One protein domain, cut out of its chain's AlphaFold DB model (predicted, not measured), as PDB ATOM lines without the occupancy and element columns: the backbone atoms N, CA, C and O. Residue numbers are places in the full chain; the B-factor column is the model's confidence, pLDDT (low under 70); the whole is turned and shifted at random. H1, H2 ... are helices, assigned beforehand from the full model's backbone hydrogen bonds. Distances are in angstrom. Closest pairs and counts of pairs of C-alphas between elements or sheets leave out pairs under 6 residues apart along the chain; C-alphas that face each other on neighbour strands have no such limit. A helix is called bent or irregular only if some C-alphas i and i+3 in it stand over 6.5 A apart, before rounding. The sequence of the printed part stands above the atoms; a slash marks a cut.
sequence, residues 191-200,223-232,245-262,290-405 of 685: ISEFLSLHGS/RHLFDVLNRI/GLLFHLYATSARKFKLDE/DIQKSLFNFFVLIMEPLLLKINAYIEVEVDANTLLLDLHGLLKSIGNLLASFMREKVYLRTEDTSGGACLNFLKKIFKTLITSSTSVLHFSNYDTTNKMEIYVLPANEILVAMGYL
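Overview. This is residues 191 to 200, 223 to 232, 245 to 262 and 290 to 405 of the 685 residues of an uncharacterized protein of Vigna angularis var. angularis (UniProt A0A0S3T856). Two long helical hairpins, H4 with H5 and H6 with H7, pack side by side as an elongated up-and-down bundle, with H3 overlapping one end of H4 and H5 and lengthening the body beyond them. Two short helices pack on H4: H1 near its first residues and H2 beside its kink. The 154 printed residues include seven named helices, H1 to H7 in chain order, and no named strand, and the class is all helix. The whole is compact by its radius of gyration of the C-alphas, 17.2 A, and spans 61 by 32 by 23 A.

Along the chain. Find C-alpha 290 at (15.750, 22.847, -37.984); from there H4, residues 290 to 315, runs 37.5 A to C-alpha 315. H4 has a kink of 29 degrees near residue 303; it is neither bent nor irregular, but only just: C-alphas 302 and 305 are 6.2 A apart. H6, residues 357 to 382, is 39.2 A long, and H5, residues 320 to 343, is 34.0 A. H7, residues 388 to 405, covers 26.8 A and ends at C-alpha 405, (4.042, 39.468, -27.880). H3, residues 245 to 262, covers 26.0 A. Look for H2 at residues 223 to 232, 14.4 A, and for H1 at residues 191 to 195, 6.1 A, beginning at C-alpha 191, (9.065, 22.487, -49.215).

Arrangement. Start at H4, the hub, which touches five helices. H4 and H5 form a helical hairpin, opposite ways at a shallow tilt of 14 degrees; their closest C-alphas, of Leu 306 and Leu 330, are 6.5 A apart. H4 touches H6 at Ile 314 and Ser 375, their closest C-alphas, 6.6 A apart. H6 and H7 form the other helical hairpin, opposite ways at 17 degrees, closest at the C-alphas of Leu 369 and Ile 398, 6.3 A. H7 touches H5 at Pro 394 and His 328, whose C-alphas are closest at 4.4 A, while H4 and H7 are apart. H3 touches H5 with residues 245 to 249 alone, the C-alphas of Gly 245 and Leu 337 being closest at 4.0 A. H3 touches H4 with residues 248 to 256 alone, closest at the C-alphas of Ala 252 and Leu 295, 6.7 A. H1 touches H4 at Leu 195 and Ser 294, closest C-alphas 5.4 A apart. H2 touches H4 at Asn 230 and Pro 305, closest C-alphas 6.8 A apart. In H1, H2, H3 and H5 every O i to N i+4 pair is within hydrogen-bond range; in H4 and H6 20 of 22 are, in H7 11 of 14.

Size, cuts and confidence. The two C-alphas farthest apart, of Glu 262 and Thr 385, are 61.2 A apart. Three cuts interrupt the printed part: C-alphas 200 and 223 are 12.5 A apart, 232 and 245 14.2 A, 262 and 290 13.9 A. Of the links printed whole, H5 to H6 is long, with 13 residues; H4 to H5 and H6 to H7 are tight. Mean pLDDT of the printed part is 82.3; look for values under 70 at residues 198 to 200, 315 to 322, 350 to 351, 353 to 355 and 379 to 390.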
ATOM      1  N   ILE A 191       8.912  22.243 -50.647       82.19
ATOM      2  CA  ILE A 191       9.065  22.487 -49.215       82.19
ATOM      3  C   ILE A 191      10.495  22.302 -48.711       82.19
ATOM      4  O   ILE A 191      10.887  22.979 -47.770       82.19
ATOM      5  N   SER A 192      11.305  21.467 -49.364       80.06
ATOM      6  CA  SER A 192      12.733  21.333 -49.056       80.06
ATOM      7  C   SER A 192      13.516  22.635 -49.289       80.06
ATOM      8  O   SER A 192      14.427  22.948 -48.523       80.06
ATOM      9  N   GLU A 193      13.136  23.432 -50.295       83.06
ATOM     10  CA  GLU A 193      13.722  24.757 -50.550       83.06
ATOM     11  C   GLU A 193      13.309  25.764 -49.463       83.06
ATOM     12  O   GLU A 193      14.117  26.572 -49.022       83.06
ATOM     13  N   PHE A 194      12.073  25.675 -48.960       84.00
ATOM     14  CA  PHE A 194      11.623  26.501 -47.832       84.00
ATOM     15  C   PHE A 194      12.290  26.090 -46.505       84.00
ATOM     16  O   PHE A 194      12.685  26.938 -45.706       84.00
ATOM     17  N   LEU A 195      12.496  24.789 -46.285       83.31
ATOM     18  CA  LEU A 195      13.184  24.268 -45.100       83.31
ATOM     19  C   LEU A 195      14.666  24.668 -45.045       83.31
ATOM     20  O   LEU A 195      15.228  24.750 -43.957       83.31
ATOM     21  N   SER A 196      15.276  24.958 -46.196       80.25
ATOM     22  CA  SER A 196      16.659  25.441 -46.311       80.25
ATOM     23  C   SER A 196      16.786  26.970 -46.317       80.25
ATOM     24  O   SER A 196      17.880  27.485 -46.533       80.25
ATOM     25  N   LEU A 197      15.705  27.714 -46.037       75.88
ATOM     26  CA  LEU A 197      15.766  29.170 -45.889       75.88
ATOM     27  C   LEU A 197      16.764  29.565 -44.795       75.88
ATOM     28  O   LEU A 197      16.619  29.166 -43.635       75.88
ATOM     29  N   HIS A 198      17.737  30.401 -45.150       64.62
ATOM     30  CA  HIS A 198      18.652  31.041 -44.213       64.62
ATOM     31  C   HIS A 198      18.185  32.476 -43.935       64.62
ATOM     32  O   HIS A 198      17.808  33.209 -44.845       64.62
ATOM     33  N   GLY A 199      18.171  32.876 -42.663       50.62
ATOM     34  CA  GLY A 199      17.783  34.224 -42.264       50.62
ATOM     35  C   GLY A 199      18.814  35.260 -42.717       50.62
ATOM     36  O   GLY A 199      19.945  35.236 -42.251       50.62
ATOM     37  N   SER A 200      18.390  36.158 -43.609       46.75
ATOM     38  CA  SER A 200      18.819  37.560 -43.794       46.75
ATOM     39  C   SER A 200      20.303  37.931 -44.024       46.75
ATOM     40  O   SER A 200      20.548  39.064 -44.418       46.75
ATOM     41  N   ARG A 223      12.269  32.777 -53.615       84.69
ATOM     42  CA  ARG A 223      12.484  34.169 -54.047       84.69
ATOM     43  C   ARG A 223      11.274  34.714 -54.791       84.69
ATOM     44  O   ARG A 223      10.851  35.835 -54.541       84.69
ATOM     45  N   HIS A 224      10.687  33.917 -55.682       89.50
ATOM     46  CA  HIS A 224       9.507  34.355 -56.417       89.50
ATOM     47  C   HIS A 224       8.288  34.559 -55.509       89.50
ATOM     48  O   HIS A 224       7.593  35.559 -55.674       89.50
ATOM     49  N   LEU A 225       8.043  33.664 -54.542       91.25
ATOM     50  CA  LEU A 225       6.950  33.837 -53.582       91.25
ATOM     51  C   LEU A 225       7.104  35.149 -52.802       91.25
ATOM     52  O   LEU A 225       6.174  35.954 -52.783       91.25
ATOM     53  N   PHE A 226       8.275  35.390 -52.204       91.56
ATOM     54  CA  PHE A 226       8.510  36.606 -51.422       91.56
ATOM     55  C   PHE A 226       8.488  37.874 -52.284       91.56
ATOM     56  O   PHE A 226       7.932  38.878 -51.849       91.56
ATOM     57  N   ASP A 227       8.965  37.829 -53.535       91.69
ATOM     58  CA  ASP A 227       8.811  38.941 -54.484       91.69
ATOM     59  C   ASP A 227       7.332  39.301 -54.698       91.69
ATOM     60  O   ASP A 227       6.977  40.478 -54.763       91.69
ATOM     61  N   VAL A 228       6.453  38.303 -54.834       91.38
ATOM     62  CA  VAL A 228       5.014  38.528 -55.044       91.38
ATOM     63  C   VAL A 228       4.349  39.035 -53.768       91.38
ATOM     64  O   VAL A 228       3.596  40.005 -53.835       91.38
ATOM     65  N   LEU A 229       4.673  38.459 -52.608       92.62
ATOM     66  CA  LEU A 229       4.185  38.940 -51.310       92.62
ATOM     67  C   LEU A 229       4.598  40.396 -51.062       92.62
ATOM     68  O   LEU A 229       3.762  41.216 -50.691       92.62
ATOM     69  N   ASN A 230       5.845  40.755 -51.371       90.75
ATOM     70  CA  ASN A 230       6.332  42.129 -51.271       90.75
ATOM     71  C   ASN A 230       5.576  43.082 -52.203       90.75
ATOM     72  O   ASN A 230       5.299  44.217 -51.819       90.75
ATOM     73  N   ARG A 231       5.174  42.632 -53.403       91.31
ATOM     74  CA  ARG A 231       4.297  43.423 -54.287       91.31
ATOM     75  C   ARG A 231       2.897  43.603 -53.703       91.31
ATOM     76  O   ARG A 231       2.365  44.704 -53.804       91.31
ATOM     77  N   ILE A 232       2.316  42.571 -53.090       89.88
ATOM     78  CA  ILE A 232       1.005  42.658 -52.419       89.88
ATOM     79  C   ILE A 232       1.075  43.666 -51.264       89.88
ATOM     80  O   ILE A 232       0.236  44.563 -51.180       89.88
ATOM     81  N   GLY A 245      -0.971  35.643 -41.914       91.94
ATOM     82  CA  GLY A 245      -0.968  34.719 -40.775       91.94
ATOM     83  C   GLY A 245      -1.424  33.304 -41.148       91.94
ATOM     84  O   GLY A 245      -0.848  32.326 -40.663       91.94
ATOM     85  N   LEU A 246      -2.410  33.166 -42.042       92.50
ATOM     86  CA  LEU A 246      -2.842  31.862 -42.554       92.50
ATOM     87  C   LEU A 246      -1.740  31.226 -43.403       92.50
ATOM     88  O   LEU A 246      -1.429  30.054 -43.218       92.50
ATOM     89  N   LEU A 247      -1.108  32.001 -44.287       94.62
ATOM     90  CA  LEU A 247       0.005  31.518 -45.103       94.62
ATOM     91  C   LEU A 247       1.138  30.945 -44.236       94.62
ATOM     92  O   LEU A 247       1.647  29.861 -44.525       94.62
ATOM     93  N   PHE A 248       1.478  31.633 -43.142       95.00
ATOM     94  CA  PHE A 248       2.443  31.153 -42.151       95.00
ATOM     95  C   PHE A 248       2.012  29.828 -41.499       95.00
ATOM     96  O   PHE A 248       2.791  28.877 -41.428       95.00
ATOM     97  N   HIS A 249       0.754  29.737 -41.063       93.88
ATOM     98  CA  HIS A 249       0.188  28.524 -40.466       93.88
ATOM     99  C   HIS A 249       0.209  27.325 -41.433       93.88
ATOM    100  O   HIS A 249       0.563  26.206 -41.045       93.88
ATOM    101  N   LEU A 250      -0.130  27.554 -42.707       93.00
ATOM    102  CA  LEU A 250      -0.093  26.527 -43.748       93.00
ATOM    103  C   LEU A 250       1.335  26.047 -44.002       93.00
ATOM    104  O   LEU A 250       1.551  24.841 -44.125       93.00
ATOM    105  N   TYR A 251       2.313  26.959 -44.011       93.50
ATOM    106  CA  TYR A 251       3.721  26.580 -44.104       93.50
ATOM    107  C   TYR A 251       4.126  25.663 -42.945       93.50
ATOM    108  O   TYR A 251       4.660  24.577 -43.174       93.50
ATOM    109  N   ALA A 252       3.801  26.048 -41.707       91.19
ATOM    110  CA  ALA A 252       4.144  25.264 -40.525       91.19
ATOM    111  C   ALA A 252       3.515  23.876 -40.507       91.19
ATOM    112  O   ALA A 252       4.185  22.884 -40.207       91.19
ATOM    113  N   THR A 253       2.249  23.786 -40.896       90.50
ATOM    114  CA  THR A 253       1.544  22.508 -40.972       90.50
ATOM    115  C   THR A 253       2.153  21.606 -42.046       90.50
ATOM    116  O   THR A 253       2.394  20.423 -41.793       90.50
ATOM    117  N   SER A 254       2.460  22.152 -43.224       89.44
ATOM    118  CA  SER A 254       3.095  21.402 -44.311       89.44
ATOM    119  C   SER A 254       4.518  20.962 -43.955       89.44
ATOM    120  O   SER A 254       4.885  19.821 -44.234       89.44
ATOM    121  N   ALA A 255       5.302  21.810 -43.281       87.94
ATOM    122  CA  ALA A 255       6.676  21.504 -42.874       87.94
ATOM    123  C   ALA A 255       6.726  20.327 -41.889       87.94
ATOM    124  O   ALA A 255       7.539  19.413 -42.045       87.94
ATOM    125  N   ARG A 256       5.802  20.300 -40.918       87.12
ATOM    126  CA  ARG A 256       5.668  19.175 -39.981       87.12
ATOM    127  C   ARG A 256       5.248  17.886 -40.690       87.12
ATOM    128  O   ARG A 256       5.847  16.843 -40.438       87.12
ATOM    129  N   LYS A 257       4.266  17.955 -41.598       86.44
ATOM    130  CA  LYS A 257       3.820  16.793 -42.391       86.44
ATOM    131  C   LYS A 257       4.953  16.210 -43.236       86.44
ATOM    132  O   LYS A 257       5.163  15.003 -43.220       86.44
ATOM    133  N   PHE A 258       5.733  17.060 -43.904       83.69
ATOM    134  CA  PHE A 258       6.865  16.621 -44.721       83.69
ATOM    135  C   PHE A 258       7.909  15.839 -43.912       83.69
ATOM    136  O   PHE A 258       8.388  14.802 -44.365       83.69
ATOM    137  N   LYS A 259       8.233  16.300 -42.699       79.12
ATOM    138  CA  LYS A 259       9.218  15.637 -41.834       79.12
ATOM    139  C   LYS A 259       8.722  14.314 -41.248       79.12
ATOM    140  O   LYS A 259       9.515  13.381 -41.128       79.12
ATOM    141  N   LEU A 260       7.426  14.199 -40.951       78.88
ATOM    142  CA  LEU A 260       6.795  12.924 -40.585       78.88
ATOM    143  C   LEU A 260       6.902  11.895 -41.724       78.88
ATOM    144  O   LEU A 260       7.316  10.759 -41.489       78.88
ATOM    145  N   ASP A 261       6.604  12.310 -42.958       76.06
ATOM    146  CA  ASP A 261       6.688  11.445 -44.143       76.06
ATOM    147  C   ASP A 261       8.135  11.035 -44.471       76.06
ATOM    148  O   ASP A 261       8.385   9.914 -44.921       76.06
ATOM    149  N   GLU A 262       9.103  11.933 -44.263       71.44
ATOM    150  CA  GLU A 262      10.532  11.652 -44.443       71.44
ATOM    151  C   GLU A 262      11.033  10.623 -43.414       71.44
ATOM    152  O   GLU A 262      11.675   9.643 -43.797       71.44
ATOM    153  N   ASP A 290      15.636  22.431 -36.577       77.88
ATOM    154  CA  ASP A 290      15.750  22.847 -37.984       77.88
ATOM    155  C   ASP A 290      14.438  23.404 -38.560       77.88
ATOM    156  O   ASP A 290      14.428  24.448 -39.215       77.88
ATOM    157  N   ILE A 291      13.307  22.739 -38.290       82.81
ATOM    158  CA  ILE A 291      11.977  23.217 -38.707       82.81
ATOM    159  C   ILE A 291      11.675  24.533 -37.999       82.81
ATOM    160  O   ILE A 291      11.202  25.469 -38.630       82.81
ATOM    161  N   GLN A 292      11.964  24.624 -36.704       84.62
ATOM    162  CA  GLN A 292      11.727  25.831 -35.919       84.62
ATOM    163  C   GLN A 292      12.543  27.024 -36.438       84.62
ATOM    164  O   GLN A 292      11.995  28.112 -36.620       84.62
ATOM    165  N   LYS A 293      13.824  26.812 -36.768       85.44
ATOM    166  CA  LYS A 293      14.680  27.827 -37.394       85.44
ATOM    167  C   LYS A 293      14.141  28.258 -38.757       85.44
ATOM    168  O   LYS A 293      14.095  29.449 -39.052       85.44
ATOM    169  N   SER A 294      13.698  27.308 -39.578       87.56
ATOM    170  CA  SER A 294      13.094  27.614 -40.876       87.56
ATOM    171  C   SER A 294      11.768  28.380 -40.741       87.56
ATOM    172  O   SER A 294      11.540  29.346 -41.471       87.56
ATOM    173  N   LEU A 295      10.921  28.014 -39.774       90.44
ATOM    174  CA  LEU A 295       9.702  28.750 -39.431       90.44
ATOM    175  C   LEU A 295      10.014  30.186 -39.031       90.44
ATOM    176  O   LEU A 295       9.376  31.110 -39.528       90.44
ATOM    177  N   PHE A 296      11.019  30.385 -38.182       90.00
ATOM    178  CA  PHE A 296      11.457  31.720 -37.809       90.00
ATOM    179  C   PHE A 296      11.957  32.520 -39.024       90.00
ATOM    180  O   PHE A 296      11.523  33.652 -39.222       90.00
ATOM    181  N   ASN A 297      12.779  31.932 -39.898       89.75
ATOM    182  CA  ASN A 297      13.265  32.618 -41.103       89.75
ATOM    183  C   ASN A 297      12.122  32.998 -42.055       89.75
ATOM    184  O   ASN A 297      12.083  34.117 -42.565       89.75
ATOM    185  N   PHE A 298      11.155  32.102 -42.255       91.81
ATOM    186  CA  PHE A 298       9.969  32.383 -43.061       91.81
ATOM    187  C   PHE A 298       9.119  33.508 -42.444       91.81
ATOM    188  O   PHE A 298       8.644  34.386 -43.160       91.81
ATOM    189  N   PHE A 299       8.968  33.522 -41.115       93.75
ATOM    190  CA  PHE A 299       8.298  34.606 -40.393       93.75
ATOM    191  C   PHE A 299       9.002  35.953 -40.602       93.75
ATOM    192  O   PHE A 299       8.340  36.934 -40.934       93.75
ATOM    193  N   VAL A 300      10.332  35.997 -40.467       92.06
ATOM    194  CA  VAL A 300      11.135  37.215 -40.675       92.06
ATOM    195  C   VAL A 300      10.942  37.769 -42.088       92.06
ATOM    196  O   VAL A 300      10.673  38.959 -42.232       92.06
ATOM    197  N   LEU A 301      10.986  36.911 -43.114       91.06
ATOM    198  CA  LEU A 301      10.844  37.317 -44.520       91.06
ATOM    199  C   LEU A 301       9.472  37.928 -44.860       91.06
ATOM    200  O   LEU A 301       9.373  38.690 -45.820       91.06
ATOM    201  N   ILE A 302       8.422  37.628 -44.086       93.50
ATOM    202  CA  ILE A 302       7.100  38.263 -44.236       93.50
ATOM    203  C   ILE A 302       6.969  39.494 -43.331       93.50
ATOM    204  O   ILE A 302       6.428  40.519 -43.746       93.50
ATOM    205  N   MET A 303       7.445  39.400 -42.089       94.75
ATOM    206  CA  MET A 303       7.277  40.444 -41.080       94.75
ATOM    207  C   MET A 303       8.128  41.683 -41.385       94.75
ATOM    208  O   MET A 303       7.658  42.806 -41.227       94.75
ATOM    209  N   GLU A 304       9.365  41.517 -41.848       92.94
ATOM    210  CA  GLU A 304      10.288  42.633 -42.077       92.94
ATOM    211  C   GLU A 304       9.789  43.660 -43.116       92.94
ATOM    212  O   GLU A 304       9.793  44.852 -42.797       92.94
ATOM    213  N   PRO A 305       9.262  43.262 -44.291       91.81
ATOM    214  CA  PRO A 305       8.623  44.192 -45.224       91.81
ATOM    215  C   PRO A 305       7.461  44.992 -44.613       91.81
ATOM    216  O   PRO A 305       7.311  46.176 -44.920       91.81
ATOM    217  N   LEU A 306       6.658  44.380 -43.731       92.94
ATOM    218  CA  LEU A 306       5.567  45.068 -43.026       92.94
ATOM    219  C   LEU A 306       6.117  46.127 -42.061       92.94
ATOM    220  O   LEU A 306       5.643  47.264 -42.070       92.94
ATOM    221  N   LEU A 307       7.150  45.787 -41.281       92.50
ATOM    222  CA  LEU A 307       7.802  46.728 -40.361       92.50
ATOM    223  C   LEU A 307       8.446  47.903 -41.110       92.50
ATOM    224  O   LEU A 307       8.296  49.050 -40.696       92.50
ATOM    225  N   LEU A 308       9.136  47.633 -42.225       90.31
ATOM    226  CA  LEU A 308       9.744  48.671 -43.063       90.31
ATOM    227  C   LEU A 308       8.693  49.625 -43.627       90.31
ATOM    228  O   LEU A 308       8.906  50.835 -43.629       90.31
ATOM    229  N   LYS A 309       7.544  49.096 -44.066       88.38
ATOM    230  CA  LYS A 309       6.433  49.929 -44.527       88.38
ATOM    231  C   LYS A 309       5.905  50.813 -43.411       88.38
ATOM    232  O   LYS A 309       5.798  52.009 -43.640       88.38
ATOM    233  N   ILE A 310       5.631  50.267 -42.226       87.38
ATOM    234  CA  ILE A 310       5.169  51.054 -41.072       87.38
ATOM    235  C   ILE A 310       6.151  52.178 -40.733       87.38
ATOM    236  O   ILE A 310       5.727  53.320 -40.592       87.38
ATOM    237  N   ASN A 311       7.452  51.890 -40.664       85.56
ATOM    238  CA  ASN A 311       8.453  52.923 -40.384       85.56
ATOM    239  C   ASN A 311       8.461  54.012 -41.466       85.56
ATOM    240  O   ASN A 311       8.444  55.192 -41.134       85.56
ATOM    241  N   ALA A 312       8.374  53.629 -42.744       83.44
ATOM    242  CA  ALA A 312       8.251  54.589 -43.836       83.44
ATOM    243  C   ALA A 312       6.952  55.414 -43.760       83.44
ATOM    244  O   ALA A 312       6.955  56.570 -44.154       83.44
ATOM    245  N   TYR A 313       5.843  54.867 -43.248       76.06
ATOM    246  CA  TYR A 313       4.614  55.645 -43.031       76.06
ATOM    247  C   TYR A 313       4.751  56.671 -41.919       76.06
ATOM    248  O   TYR A 313       4.219  57.768 -42.042       76.06
ATOM    249  N   ILE A 314       5.437  56.307 -40.838       73.38
ATOM    250  CA  ILE A 314       5.632  57.186 -39.683       73.38
ATOM    251  C   ILE A 314       6.472  58.418 -40.064       73.38
ATOM    252  O   ILE A 314       6.302  59.473 -39.459       73.38
ATOM    253  N   GLU A 315       7.338  58.309 -41.076       69.69
ATOM    254  CA  GLU A 315       8.225  59.388 -41.531       69.69
ATOM    255  C   GLU A 315       7.597  60.363 -42.547       69.69
ATOM    256  O   GLU A 315       8.160  61.434 -42.768       69.69
ATOM    257  N   VAL A 316       6.458  60.040 -43.178       64.31
ATOM    258  CA  VAL A 316       5.900  60.856 -44.277       64.31
ATOM    259  C   VAL A 316       4.653  61.630 -43.830       64.31
ATOM    260  O   VAL A 316       3.621  61.046 -43.503       64.31
ATOM    261  N   GLU A 317       4.720  62.963 -43.898       53.59
ATOM    262  CA  GLU A 317       3.584  63.875 -43.699       53.59
ATOM    263  C   GLU A 317       2.626  63.835 -44.914       53.59
ATOM    264  O   GLU A 317       2.831  64.527 -45.912       53.59
ATOM    265  N   VAL A 318       1.577  63.004 -44.865       55.34
ATOM    266  CA  VAL A 318       0.488  62.937 -45.875       55.34
ATOM    267  C   VAL A 318      -0.882  63.026 -45.176       55.34
ATOM    268  O   VAL A 318      -0.959  63.042 -43.951       55.34
ATOM    269  N   ASP A 319      -1.971  63.099 -45.949       61.47
ATOM    270  CA  ASP A 319      -3.368  63.086 -45.484       61.47
ATOM    271  C   ASP A 319      -3.646  61.982 -44.438       61.47
ATOM    272  O   ASP A 319      -3.581  60.781 -44.723       61.47
ATOM    273  N   ALA A 320      -3.978  62.410 -43.215       63.94
ATOM    274  CA  ALA A 320      -4.093  61.570 -42.023       63.94
ATOM    275  C   ALA A 320      -5.121  60.430 -42.154       63.94
ATOM    276  O   ALA A 320      -4.938  59.365 -41.566       63.94
ATOM    277  N   ASN A 321      -6.188  60.611 -42.938       64.75
ATOM    278  CA  ASN A 321      -7.273  59.627 -43.015       64.75
ATOM    279  C   ASN A 321      -6.894  58.378 -43.817       64.75
ATOM    280  O   ASN A 321      -7.112  57.252 -43.365       64.75
ATOM    281  N   THR A 322      -6.316  58.562 -45.006       68.75
ATOM    282  CA  THR A 322      -5.845  57.441 -45.830       68.75
ATOM    283  C   THR A 322      -4.681  56.722 -45.148       68.75
ATOM    284  O   THR A 322      -4.606  55.495 -45.192       68.75
ATOM    285  N   LEU A 323      -3.830  57.469 -44.435       72.44
ATOM    286  CA  LEU A 323      -2.726  56.909 -43.657       72.44
ATOM    287  C   LEU A 323      -3.197  55.964 -42.544       72.44
ATOM    288  O   LEU A 323      -2.606  54.899 -42.373       72.44
ATOM    289  N   LEU A 324      -4.259  56.304 -41.806       75.69
ATOM    290  CA  LEU A 324      -4.742  55.475 -40.695       75.69
ATOM    291  C   LEU A 324      -5.385  54.158 -41.158       75.69
ATOM    292  O   LEU A 324      -5.187  53.130 -40.510       75.69
ATOM    293  N   LEU A 325      -6.109  54.162 -42.283       78.12
ATOM    294  CA  LEU A 325      -6.681  52.939 -42.864       78.12
ATOM    295  C   LEU A 325      -5.590  51.997 -43.392       78.12
ATOM    296  O   LEU A 325      -5.624  50.793 -43.123       78.12
ATOM    297  N   ASP A 326      -4.589  52.549 -44.084       81.75
ATOM    298  CA  ASP A 326      -3.425  51.790 -44.551       81.75
ATOM    299  C   ASP A 326      -2.632  51.205 -43.370       81.75
ATOM    300  O   ASP A 326      -2.251  50.029 -43.379       81.75
ATOM    301  N   LEU A 327      -2.418  52.013 -42.326       86.25
ATOM    302  CA  LEU A 327      -1.741  51.599 -41.100       86.25
ATOM    303  C   LEU A 327      -2.522  50.496 -40.376       86.25
ATOM    304  O   LEU A 327      -1.921  49.510 -39.949       86.25
ATOM    305  N   HIS A 328      -3.849  50.612 -40.284       87.19
ATOM    306  CA  HIS A 328      -4.702  49.570 -39.714       87.19
ATOM    307  C   HIS A 328      -4.529  48.234 -40.448       87.19
ATOM    308  O   HIS A 328      -4.302  47.212 -39.801       87.19
ATOM    309  N   GLY A 329      -4.560  48.229 -41.788       88.00
ATOM    310  CA  GLY A 329      -4.367  47.011 -42.581       88.00
ATOM    311  C   GLY A 329      -3.011  46.335 -42.333       88.00
ATOM    312  O   GLY A 329      -2.933  45.107 -42.224       88.00
ATOM    313  N   LEU A 330      -1.942  47.123 -42.184       91.88
ATOM    314  CA  LEU A 330      -0.602  46.615 -41.866       91.88
ATOM    315  C   LEU A 330      -0.522  46.057 -40.445       91.88
ATOM    316  O   LEU A 330      -0.036  44.942 -40.257       91.88
ATOM    317  N   LEU A 331      -1.035  46.793 -39.456       92.25
ATOM    318  CA  LEU A 331      -1.049  46.369 -38.054       92.25
ATOM    319  C   LEU A 331      -1.866  45.092 -37.857       92.25
ATOM    320  O   LEU A 331      -1.393  44.166 -37.203       92.25
ATOM    321  N   LYS A 332      -3.033  44.992 -38.500       91.62
ATOM    322  CA  LYS A 332      -3.858  43.778 -38.505       91.62
ATOM    323  C   LYS A 332      -3.106  42.580 -39.081       91.62
ATOM    324  O   LYS A 332      -3.166  41.474 -38.548       91.62
ATOM    325  N   SER A 333      -2.343  42.799 -40.149       92.88
ATOM    326  CA  SER A 333      -1.517  41.756 -40.767       92.88
ATOM    327  C   SER A 333      -0.381  41.301 -39.843       92.88
ATOM    328  O   SER A 333      -0.131  40.101 -39.723       92.88
ATOM    329  N   ILE A 334       0.261  42.238 -39.132       95.12
ATOM    330  CA  ILE A 334       1.250  41.939 -38.085       95.12
ATOM    331  C   ILE A 334       0.606  41.140 -36.948       95.12
ATOM    332  O   ILE A 334       1.154  40.116 -36.543       95.12
ATOM    333  N   GLY A 335      -0.567  41.563 -36.470       93.50
ATOM    334  CA  GLY A 335      -1.334  40.869 -35.436       93.50
ATOM    335  C   GLY A 335      -1.652  39.426 -35.825       93.50
ATOM    336  O   GLY A 335      -1.343  38.505 -35.072       93.50
ATOM    337  N   ASN A 336      -2.163  39.203 -37.039       92.75
ATOM    338  CA  ASN A 336      -2.468  37.864 -37.553       92.75
ATOM    339  C   ASN A 336      -1.217  36.983 -37.691       92.75
ATOM    340  O   ASN A 336      -1.264  35.787 -37.395       92.75
ATOM    341  N   LEU A 337      -0.084  37.551 -38.115       95.06
ATOM    342  CA  LEU A 337       1.192  36.831 -38.163       95.06
ATOM    343  C   LEU A 337       1.690  36.453 -36.766       95.06
ATOM    344  O   LEU A 337       2.126  35.320 -36.577       95.06
ATOM    345  N   LEU A 338       1.598  37.360 -35.788       95.88
ATOM    346  CA  LEU A 338       1.964  37.087 -34.395       95.88
ATOM    347  C   LEU A 338       1.056  36.025 -33.764       95.88
ATOM    348  O   LEU A 338       1.554  35.120 -33.096       95.88
ATOM    349  N   ALA A 339      -0.251  36.081 -34.029       93.88
ATOM    350  CA  ALA A 339      -1.208  35.073 -33.581       93.88
ATOM    351  C   ALA A 339      -0.837  33.679 -34.103       93.88
ATOM    352  O   ALA A 339      -0.790  32.713 -33.337       93.88
ATOM    353  N   SER A 340      -0.515  33.570 -35.396       93.19
ATOM    354  CA  SER A 340      -0.061  32.310 -35.987       93.19
ATOM    355  C   SER A 340       1.304  31.880 -35.452       93.19
ATOM    356  O   SER A 340       1.476  30.715 -35.109       93.19
ATOM    357  N   PHE A 341       2.264  32.794 -35.307       93.50
ATOM    358  CA  PHE A 341       3.580  32.505 -34.728       93.50
ATOM    359  C   PHE A 341       3.473  31.911 -33.315       93.50
ATOM    360  O   PHE A 341       4.119  30.910 -32.996       93.50
ATOM    361  N   MET A 342       2.599  32.491 -32.493       90.81
ATOM    362  CA  MET A 342       2.282  32.013 -31.151       90.81
ATOM    363  C   MET A 342       1.588  30.643 -31.183       90.81
ATOM    364  O   MET A 342       2.009  29.724 -30.480       90.81
ATOM    365  N   ARG A 343       0.555  30.479 -32.023       90.62
ATOM    366  CA  ARG A 343      -0.184  29.213 -32.185       90.62
ATOM    367  C   ARG A 343       0.736  28.064 -32.591       90.62
ATOM    368  O   ARG A 343       0.597  26.956 -32.078       90.62
ATOM    369  N   GLU A 344       1.686  28.342 -33.479       89.00
ATOM    370  CA  GLU A 344       2.647  27.361 -33.973       89.00
ATOM    371  C   GLU A 344       3.820  27.095 -33.019       89.00
ATOM    372  O   GLU A 344       4.649  26.236 -33.328       89.00
ATOM    373  N   LYS A 345       3.873  27.777 -31.862       87.31
ATOM    374  CA  LYS A 345       4.902  27.625 -30.818       87.31
ATOM    375  C   LYS A 345       6.327  27.697 -31.375       87.31
ATOM    376  O   LYS A 345       7.182  26.883 -31.043       87.31
ATOM    377  N   VAL A 346       6.563  28.665 -32.259       86.00
ATOM    378  CA  VAL A 346       7.841  28.805 -32.973       86.00
ATOM    379  C   VAL A 346       8.957  29.238 -32.029       86.00
ATOM    380  O   VAL A 346      10.079  28.764 -32.147       86.00
ATOM    381  N   TYR A 347       8.665  30.115 -31.071       84.94
ATOM    382  CA  TYR A 347       9.656  30.569 -30.103       84.94
ATOM    383  C   TYR A 347       9.664  29.682 -28.858       84.94
ATOM    384  O   TYR A 347       8.657  29.563 -28.159       84.94
ATOM    385  N   LEU A 348      10.828  29.100 -28.568       78.19
ATOM    386  CA  LEU A 348      11.130  28.439 -27.307       78.19
ATOM    387  C   LEU A 348      12.415  29.048 -26.754       78.19
ATOM    388  O   LEU A 348      13.463  29.008 -27.391       78.19
ATOM    389  N   ARG A 349      12.334  29.605 -25.544       73.12
ATOM    390  CA  ARG A 349      13.450  30.313 -24.898       73.12
ATOM    391  C   ARG A 349      14.732  29.478 -24.834       73.12
ATOM    392  O   ARG A 349      15.820  30.011 -24.992       73.12
ATOM    393  N   THR A 350      14.604  28.182 -24.569       66.69
ATOM    394  CA  THR A 350      15.735  27.254 -24.430       66.69
ATOM    395  C   THR A 350      16.440  26.952 -25.750       66.69
ATOM    396  O   THR A 350      17.540  26.412 -25.732       66.69
ATOM    397  N   GLU A 351      15.801  27.269 -26.876       67.69
ATOM    398  CA  GLU A 351      16.242  26.914 -28.226       67.69
ATOM    399  C   GLU A 351      16.598  28.149 -29.066       67.69
ATOM    400  O   GLU A 351      17.062  28.004 -30.198       67.69
ATOM    401  N   ASP A 352      16.427  29.365 -28.527       71.56
ATOM    402  CA  ASP A 352      16.939  30.565 -29.185       71.56
ATOM    403  C   ASP A 352      18.468  30.461 -29.246       71.56
ATOM    404  O   ASP A 352      19.140  30.199 -28.246       71.56
ATOM    405  N   THR A 353      19.010  30.592 -30.457       63.59
ATOM    406  CA  THR A 353      20.449  30.466 -30.731       63.59
ATOM    407  C   THR A 353      21.264  31.335 -29.771       63.59
ATOM    408  O   THR A 353      20.769  32.352 -29.296       63.59
ATOM    409  N   SER A 354      22.530  30.995 -29.517       52.16
ATOM    410  CA  SER A 354      23.397  31.629 -28.503       52.16
ATOM    411  C   SER A 354      23.541  33.166 -28.566       52.16
ATOM    412  O   SER A 354      24.147  33.742 -27.669       52.16
ATOM    413  N   GLY A 355      22.997  33.836 -29.591       60.81
ATOM    414  CA  GLY A 355      22.902  35.297 -29.721       60.81
ATOM    415  C   GLY A 355      21.498  35.911 -29.544       60.81
ATOM    416  O   GLY A 355      21.357  37.119 -29.716       60.81
ATOM    417  N   GLY A 356      20.455  35.130 -29.233       78.50
ATOM    418  CA  GLY A 356      19.091  35.631 -29.007       78.50
ATOM    419  C   GLY A 356      18.428  36.242 -30.247       78.50
ATOM    420  O   GLY A 356      17.724  37.248 -30.144       78.50
ATOM    421  N   ALA A 357      18.712  35.716 -31.443       83.00
ATOM    422  CA  ALA A 357      18.275  36.311 -32.708       83.00
ATOM    423  C   ALA A 357      16.743  36.409 -32.818       83.00
ATOM    424  O   ALA A 357      16.226  37.436 -33.270       83.00
ATOM    425  N   CYS A 358      16.015  35.382 -32.360       87.19
ATOM    426  CA  CYS A 358      14.555  35.407 -32.371       87.19
ATOM    427  C   CYS A 358      14.017  36.449 -31.392       87.19
ATOM    428  O   CYS A 358      13.199  37.291 -31.771       87.19
ATOM    429  N   LEU A 359      14.523  36.451 -30.156       88.69
ATOM    430  CA  LEU A 359      14.155  37.440 -29.149       88.69
ATOM    431  C   LEU A 359      14.434  38.879 -29.618       88.69
ATOM    432  O   LEU A 359      13.585  39.757 -29.461       88.69
ATOM    433  N   ASN A 360      15.590  39.128 -30.234       90.25
ATOM    434  CA  ASN A 360      15.970  40.450 -30.736       90.25
ATOM    435  C   ASN A 360      15.055  40.925 -31.875       90.25
ATOM    436  O   ASN A 360      14.681  42.100 -31.919       90.25
ATOM    437  N   PHE A 361      14.628  40.023 -32.763       92.00
ATOM    438  CA  PHE A 361      13.654  40.362 -33.800       92.00
ATOM    439  C   PHE A 361      12.265  40.656 -33.211       92.00
ATOM    440  O   PHE A 361      11.631  41.640 -33.590       92.00
ATOM    441  N   LEU A 362      11.809  39.880 -32.224       93.69
ATOM    442  CA  LEU A 362      10.557  40.168 -31.512       93.69
ATOM    443  C   LEU A 362      10.615  41.527 -30.786       93.69
ATOM    444  O   LEU A 362       9.658  42.299 -30.845       93.69
ATOM    445  N   LYS A 363      11.761  41.882 -30.183       92.88
ATOM    446  CA  LYS A 363      12.007  43.218 -29.605       92.88
ATOM    447  C   LYS A 363      11.933  44.334 -30.655       92.88
ATOM    448  O   LYS A 363      11.395  45.406 -30.373       92.88
ATOM    449  N   LYS A 364      12.421  44.094 -31.881       93.56
ATOM    450  CA  LYS A 364      12.282  45.027 -33.020       93.56
ATOM    451  C   LYS A 364      10.806  45.265 -33.366       93.56
ATOM    452  O   LYS A 364      10.418  46.416 -33.580       93.56
ATOM    453  N   ILE A 365       9.974  44.218 -33.358       95.00
ATOM    454  CA  ILE A 365       8.517  44.341 -33.557       95.00
ATOM    455  C   ILE A 365       7.897  45.175 -32.432       95.00
ATOM    456  O   ILE A 365       7.215  46.156 -32.718       95.00
ATOM    457  N   PHE A 366       8.190  44.850 -31.166       93.44
ATOM    458  CA  PHE A 366       7.697  45.603 -30.006       93.44
ATOM    459  C   PHE A 366       8.015  47.102 -30.114       93.44
ATOM    460  O   PHE A 366       7.118  47.938 -30.011       93.44
ATOM    461  N   LYS A 367       9.270  47.458 -30.414       91.69
ATOM    462  CA  LYS A 367       9.690  48.859 -30.593       91.69
ATOM    463  C   LYS A 367       8.947  49.554 -31.740       91.69
ATOM    464  O   LYS A 367       8.590  50.728 -31.621       91.69
ATOM    465  N   THR A 368       8.696  48.840 -32.836       92.06
ATOM    466  CA  THR A 368       7.948  49.371 -33.986       92.06
ATOM    467  C   THR A 368       6.487  49.634 -33.614       92.06
ATOM    468  O   THR A 368       5.960  50.694 -33.944       92.06
ATOM    469  N   LEU A 369       5.845  48.734 -32.860       92.69
ATOM    470  CA  LEU A 369       4.477  48.925 -32.360       92.69
ATOM    471  C   LEU A 369       4.377  50.092 -31.367       92.69
ATOM    472  O   LEU A 369       3.456  50.896 -31.471       92.69
ATOM    473  N   ILE A 370       5.348  50.236 -30.458       89.19
ATOM    474  CA  ILE A 370       5.457  51.405 -29.568       89.19
ATOM    475  C   ILE A 370       5.555  52.694 -30.392       89.19
ATOM    476  O   ILE A 370       4.792  53.629 -30.168       89.19
ATOM    477  N   THR A 371       6.424  52.738 -31.401       86.88
ATOM    478  CA  THR A 371       6.567  53.927 -32.261       86.88
ATOM    479  C   THR A 371       5.271  54.211 -33.032       86.88
ATOM    480  O   THR A 371       4.788  55.340 -33.032       86.88
ATOM    481  N   SER A 372       4.636  53.174 -33.583       87.50
ATOM    482  CA  SER A 372       3.342  53.281 -34.273       87.50
ATOM    483  C   SER A 372       2.251  53.830 -33.359       87.50
ATOM    484  O   SER A 372       1.458  54.666 -33.781       87.50
ATOM    485  N   SER A 373       2.228  53.403 -32.092       86.06
ATOM    486  CA  SER A 373       1.261  53.900 -31.116       86.06
ATOM    487  C   SER A 373       1.423  55.398 -30.882       86.06
ATOM    488  O   SER A 373       0.430  56.111 -30.918       86.06
ATOM    489  N   THR A 374       2.655  55.907 -30.774       81.38
ATOM    490  CA  THR A 374       2.882  57.354 -30.626       81.38
ATOM    491  C   THR A 374       2.375  58.144 -31.833       81.38
ATOM    492  O   THR A 374       1.784  59.206 -31.659       81.38
ATOM    493  N   SER A 375       2.507  57.602 -33.048       79.75
ATOM    494  CA  SER A 375       1.954  58.216 -34.260       79.75
ATOM    495  C   SER A 375       0.425  58.191 -34.280       79.75
ATOM    496  O   SER A 375      -0.192  59.210 -34.569       79.75
ATOM    497  N   VAL A 376      -0.206  57.064 -33.927       79.88
ATOM    498  CA  VAL A 376      -1.677  56.962 -33.826       79.88
ATOM    499  C   VAL A 376      -2.221  57.955 -32.797       79.88
ATOM    500  O   VAL A 376      -3.197  58.651 -33.069       79.88
ATOM    501  N   LEU A 377      -1.559  58.067 -31.642       76.56
ATOM    502  CA  LEU A 377      -1.906  59.042 -30.610       76.56
ATOM    503  C   LEU A 377      -1.748  60.486 -31.122       76.56
ATOM    504  O   LEU A 377      -2.632  61.303 -30.887       76.56
ATOM    505  N   HIS A 378      -0.707  60.788 -31.904       72.75
ATOM    506  CA  HIS A 378      -0.538  62.100 -32.538       72.75
ATOM    507  C   HIS A 378      -1.670  62.445 -33.513       72.75
ATOM    508  O   HIS A 378      -2.187  63.561 -33.490       72.75
ATOM    509  N   PHE A 379      -2.110  61.492 -34.338       67.38
ATOM    510  CA  PHE A 379      -3.216  61.726 -35.272       67.38
ATOM    511  C   PHE A 379      -4.568  61.956 -34.578       67.38
ATOM    512  O   PHE A 379      -5.430  62.619 -35.155       67.38
ATOM    513  N   SER A 380      -4.748  61.486 -33.337       64.50
ATOM    514  CA  SER A 380      -5.975  61.731 -32.562       64.50
ATOM    515  C   SER A 380      -6.216  63.216 -32.234       64.50
ATOM    516  O   SER A 380      -7.353  63.602 -31.970       64.50
ATOM    517  N   ASN A 381      -5.190  64.070 -32.345       58.38
ATOM    518  CA  ASN A 381      -5.290  65.511 -32.089       58.38
ATOM    519  C   ASN A 381      -6.040  66.305 -33.177       58.38
ATOM    520  O   ASN A 381      -6.393  67.460 -32.937       58.38
ATOM    521  N   TYR A 382      -6.245  65.747 -34.379       53.16
ATOM    522  CA  TYR A 382      -6.547  66.558 -35.568       53.16
ATOM    523  C   TYR A 382      -8.027  66.728 -35.961       53.16
ATOM    524  O   TYR A 382      -8.270  67.450 -36.924       53.16
ATOM    525  N   ASP A 383      -9.030  66.148 -35.280       45.81
ATOM    526  CA  ASP A 383     -10.441  66.488 -35.581       45.81
ATOM    527  C   ASP A 383     -11.456  65.924 -34.567       45.81
ATOM    528  O   ASP A 383     -11.526  64.715 -34.345       45.81
ATOM    529  N   THR A 384     -12.294  66.786 -33.987       51.06
ATOM    530  CA  THR A 384     -13.156  66.468 -32.830       51.06
ATOM    531  C   THR A 384     -14.584  66.025 -33.151       51.06
ATOM    532  O   THR A 384     -15.336  65.774 -32.214       51.06
ATOM    533  N   THR A 385     -15.010  65.909 -34.416       52.38
ATOM    534  CA  THR A 385     -16.458  65.740 -34.686       52.38
ATOM    535  C   THR A 385     -16.882  64.613 -35.627       52.38
ATOM    536  O   THR A 385     -18.053  64.263 -35.581       52.38
ATOM    537  N   ASN A 386     -16.000  63.989 -36.429       49.31
ATOM    538  CA  ASN A 386     -16.424  62.900 -37.342       49.31
ATOM    539  C   ASN A 386     -15.361  61.835 -37.706       49.31
ATOM    540  O   ASN A 386     -15.647  60.939 -38.492       49.31
ATOM    541  N   LYS A 387     -14.133  61.907 -37.167       54.62
ATOM    542  CA  LYS A 387     -13.007  61.009 -37.534       54.62
ATOM    543  C   LYS A 387     -12.553  60.074 -36.404       54.62
ATOM    544  O   LYS A 387     -11.546  59.382 -36.540       54.62
ATOM    545  N   MET A 388     -13.299  60.033 -35.296       58.94
ATOM    546  CA  MET A 388     -12.900  59.305 -34.086       58.94
ATOM    547  C   MET A 388     -12.879  57.775 -34.244       58.94
ATOM    548  O   MET A 388     -12.047  57.113 -33.630       58.94
ATOM    549  N   GLU A 389     -13.707  57.199 -35.122       60.19
ATOM    550  CA  GLU A 389     -13.691  55.752 -35.406       60.19
ATOM    551  C   GLU A 389     -12.405  55.290 -36.119       60.19
ATOM    552  O   GLU A 389     -11.992  54.137 -35.990       60.19
ATOM    553  N   ILE A 390     -11.736  56.186 -36.853       66.06
ATOM    554  CA  ILE A 390     -10.651  55.820 -37.774       66.06
ATOM    555  C   ILE A 390      -9.351  55.489 -37.022       66.06
ATOM    556  O   ILE A 390      -8.613  54.606 -37.454       66.06
ATOM    557  N   TYR A 391      -9.068  56.125 -35.875       74.81
ATOM    558  CA  TYR A 391      -7.876  55.805 -35.066       74.81
ATOM    559  C   TYR A 391      -8.102  54.653 -34.072       74.81
ATOM    560  O   TYR A 391      -7.139  54.026 -33.624       74.81
ATOM    561  N   VAL A 392      -9.357  54.339 -33.732       77.44
ATOM    562  CA  VAL A 392      -9.707  53.228 -32.832       77.44
ATOM    563  C   VAL A 392      -9.262  51.890 -33.423       77.44
ATOM    564  O   VAL A 392      -8.724  51.042 -32.712       77.44
ATOM    565  N   LEU A 393      -9.450  51.716 -34.732       81.31
ATOM    566  CA  LEU A 393      -9.081  50.501 -35.453       81.31
ATOM    567  C   LEU A 393      -7.577  50.173 -35.340       81.31
ATOM    568  O   LEU A 393      -7.254  49.083 -34.867       81.31
ATOM    569  N   PRO A 394      -6.627  51.059 -35.709       85.94
ATOM    570  CA  PRO A 394      -5.203  50.783 -35.533       85.94
ATOM    571  C   PRO A 394      -4.792  50.677 -34.056       85.94
ATOM    572  O   PRO A 394      -3.940  49.851 -33.737       85.94
ATOM    573  N   ALA A 395      -5.410  51.435 -33.138       85.81
ATOM    574  CA  ALA A 395      -5.142  51.308 -31.700       85.81
ATOM    575  C   ALA A 395      -5.487  49.907 -31.163       85.81
ATOM    576  O   ALA A 395      -4.691  49.298 -30.444       85.81
ATOM    577  N   ASN A 396      -6.641  49.365 -31.561       88.12
ATOM    578  CA  ASN A 396      -7.063  48.020 -31.185       88.12
ATOM    579  C   ASN A 396      -6.091  46.950 -31.710       88.12
ATOM    580  O   ASN A 396      -5.689  46.068 -30.954       88.12
ATOM    581  N   GLU A 397      -5.656  47.052 -32.969       90.62
ATOM    582  CA  GLU A 397      -4.678  46.110 -33.536       90.62
ATOM    583  C   GLU A 397      -3.322  46.170 -32.812       90.62
ATOM    584  O   GLU A 397      -2.706  45.131 -32.578       90.62
ATOM    585  N   ILE A 398      -2.870  47.361 -32.391       92.50
ATOM    586  CA  ILE A 398      -1.648  47.506 -31.580       92.50
ATOM    587  C   ILE A 398      -1.806  46.785 -30.239       92.50
ATOM    588  O   ILE A 398      -0.929  46.006 -29.870       92.50
ATOM    589  N   LEU A 399      -2.908  47.009 -29.517       91.69
ATOM    590  CA  LEU A 399      -3.152  46.378 -28.214       91.69
ATOM    591  C   LEU A 399      -3.210  44.849 -28.320       91.69
ATOM    592  O   LEU A 399      -2.577  44.149 -27.528       91.69
ATOM    593  N   VAL A 400      -3.911  44.328 -29.329       91.12
ATOM    594  CA  VAL A 400      -3.992  42.885 -29.598       91.12
ATOM    595  C   VAL A 400      -2.607  42.313 -29.929       91.12
ATOM    596  O   VAL A 400      -2.207  41.298 -29.355       91.12
ATOM    597  N   ALA A 401      -1.832  42.986 -30.784       93.75
ATOM    598  CA  ALA A 401      -0.470  42.572 -31.120       93.75
ATOM    599  C   ALA A 401       0.471  42.581 -29.899       93.75
ATOM    600  O   ALA A 401       1.260  41.647 -29.731       93.75
ATOM    601  N   MET A 402       0.358  43.577 -29.009       93.69
ATOM    602  CA  MET A 402       1.089  43.599 -27.734       93.69
ATOM    603  C   MET A 402       0.715  42.408 -26.847       93.69
ATOM    604  O   MET A 402       1.599  41.778 -26.265       93.69
ATOM    605  N   GLY A 403      -0.572  42.050 -26.795       91.44
ATOM    606  CA  GLY A 403      -1.054  40.862 -26.092       91.44
ATOM    607  C   GLY A 403      -0.427  39.567 -26.614       91.44
ATOM    608  O   GLY A 403      -0.015  38.724 -25.811       91.44
ATOM    609  N   TYR A 404      -0.276  39.418 -27.935       93.44
ATOM    610  CA  TYR A 404       0.425  38.268 -28.515       93.44
ATOM    611  C   TYR A 404       1.918  38.258 -28.173       93.44
ATOM    612  O   TYR A 404       2.429  37.216 -27.775       93.44
ATOM    613  N   LEU A 405       2.619  39.395 -28.255       93.25
ATOM    614  CA  LEU A 405       4.042  39.468 -27.880       93.25
ATOM    615  C   LEU A 405       4.272  39.100 -26.410       93.25
ATOM    616  O   LEU A 405       5.189  38.339 -26.101       93.25
TER     617      LEU A 405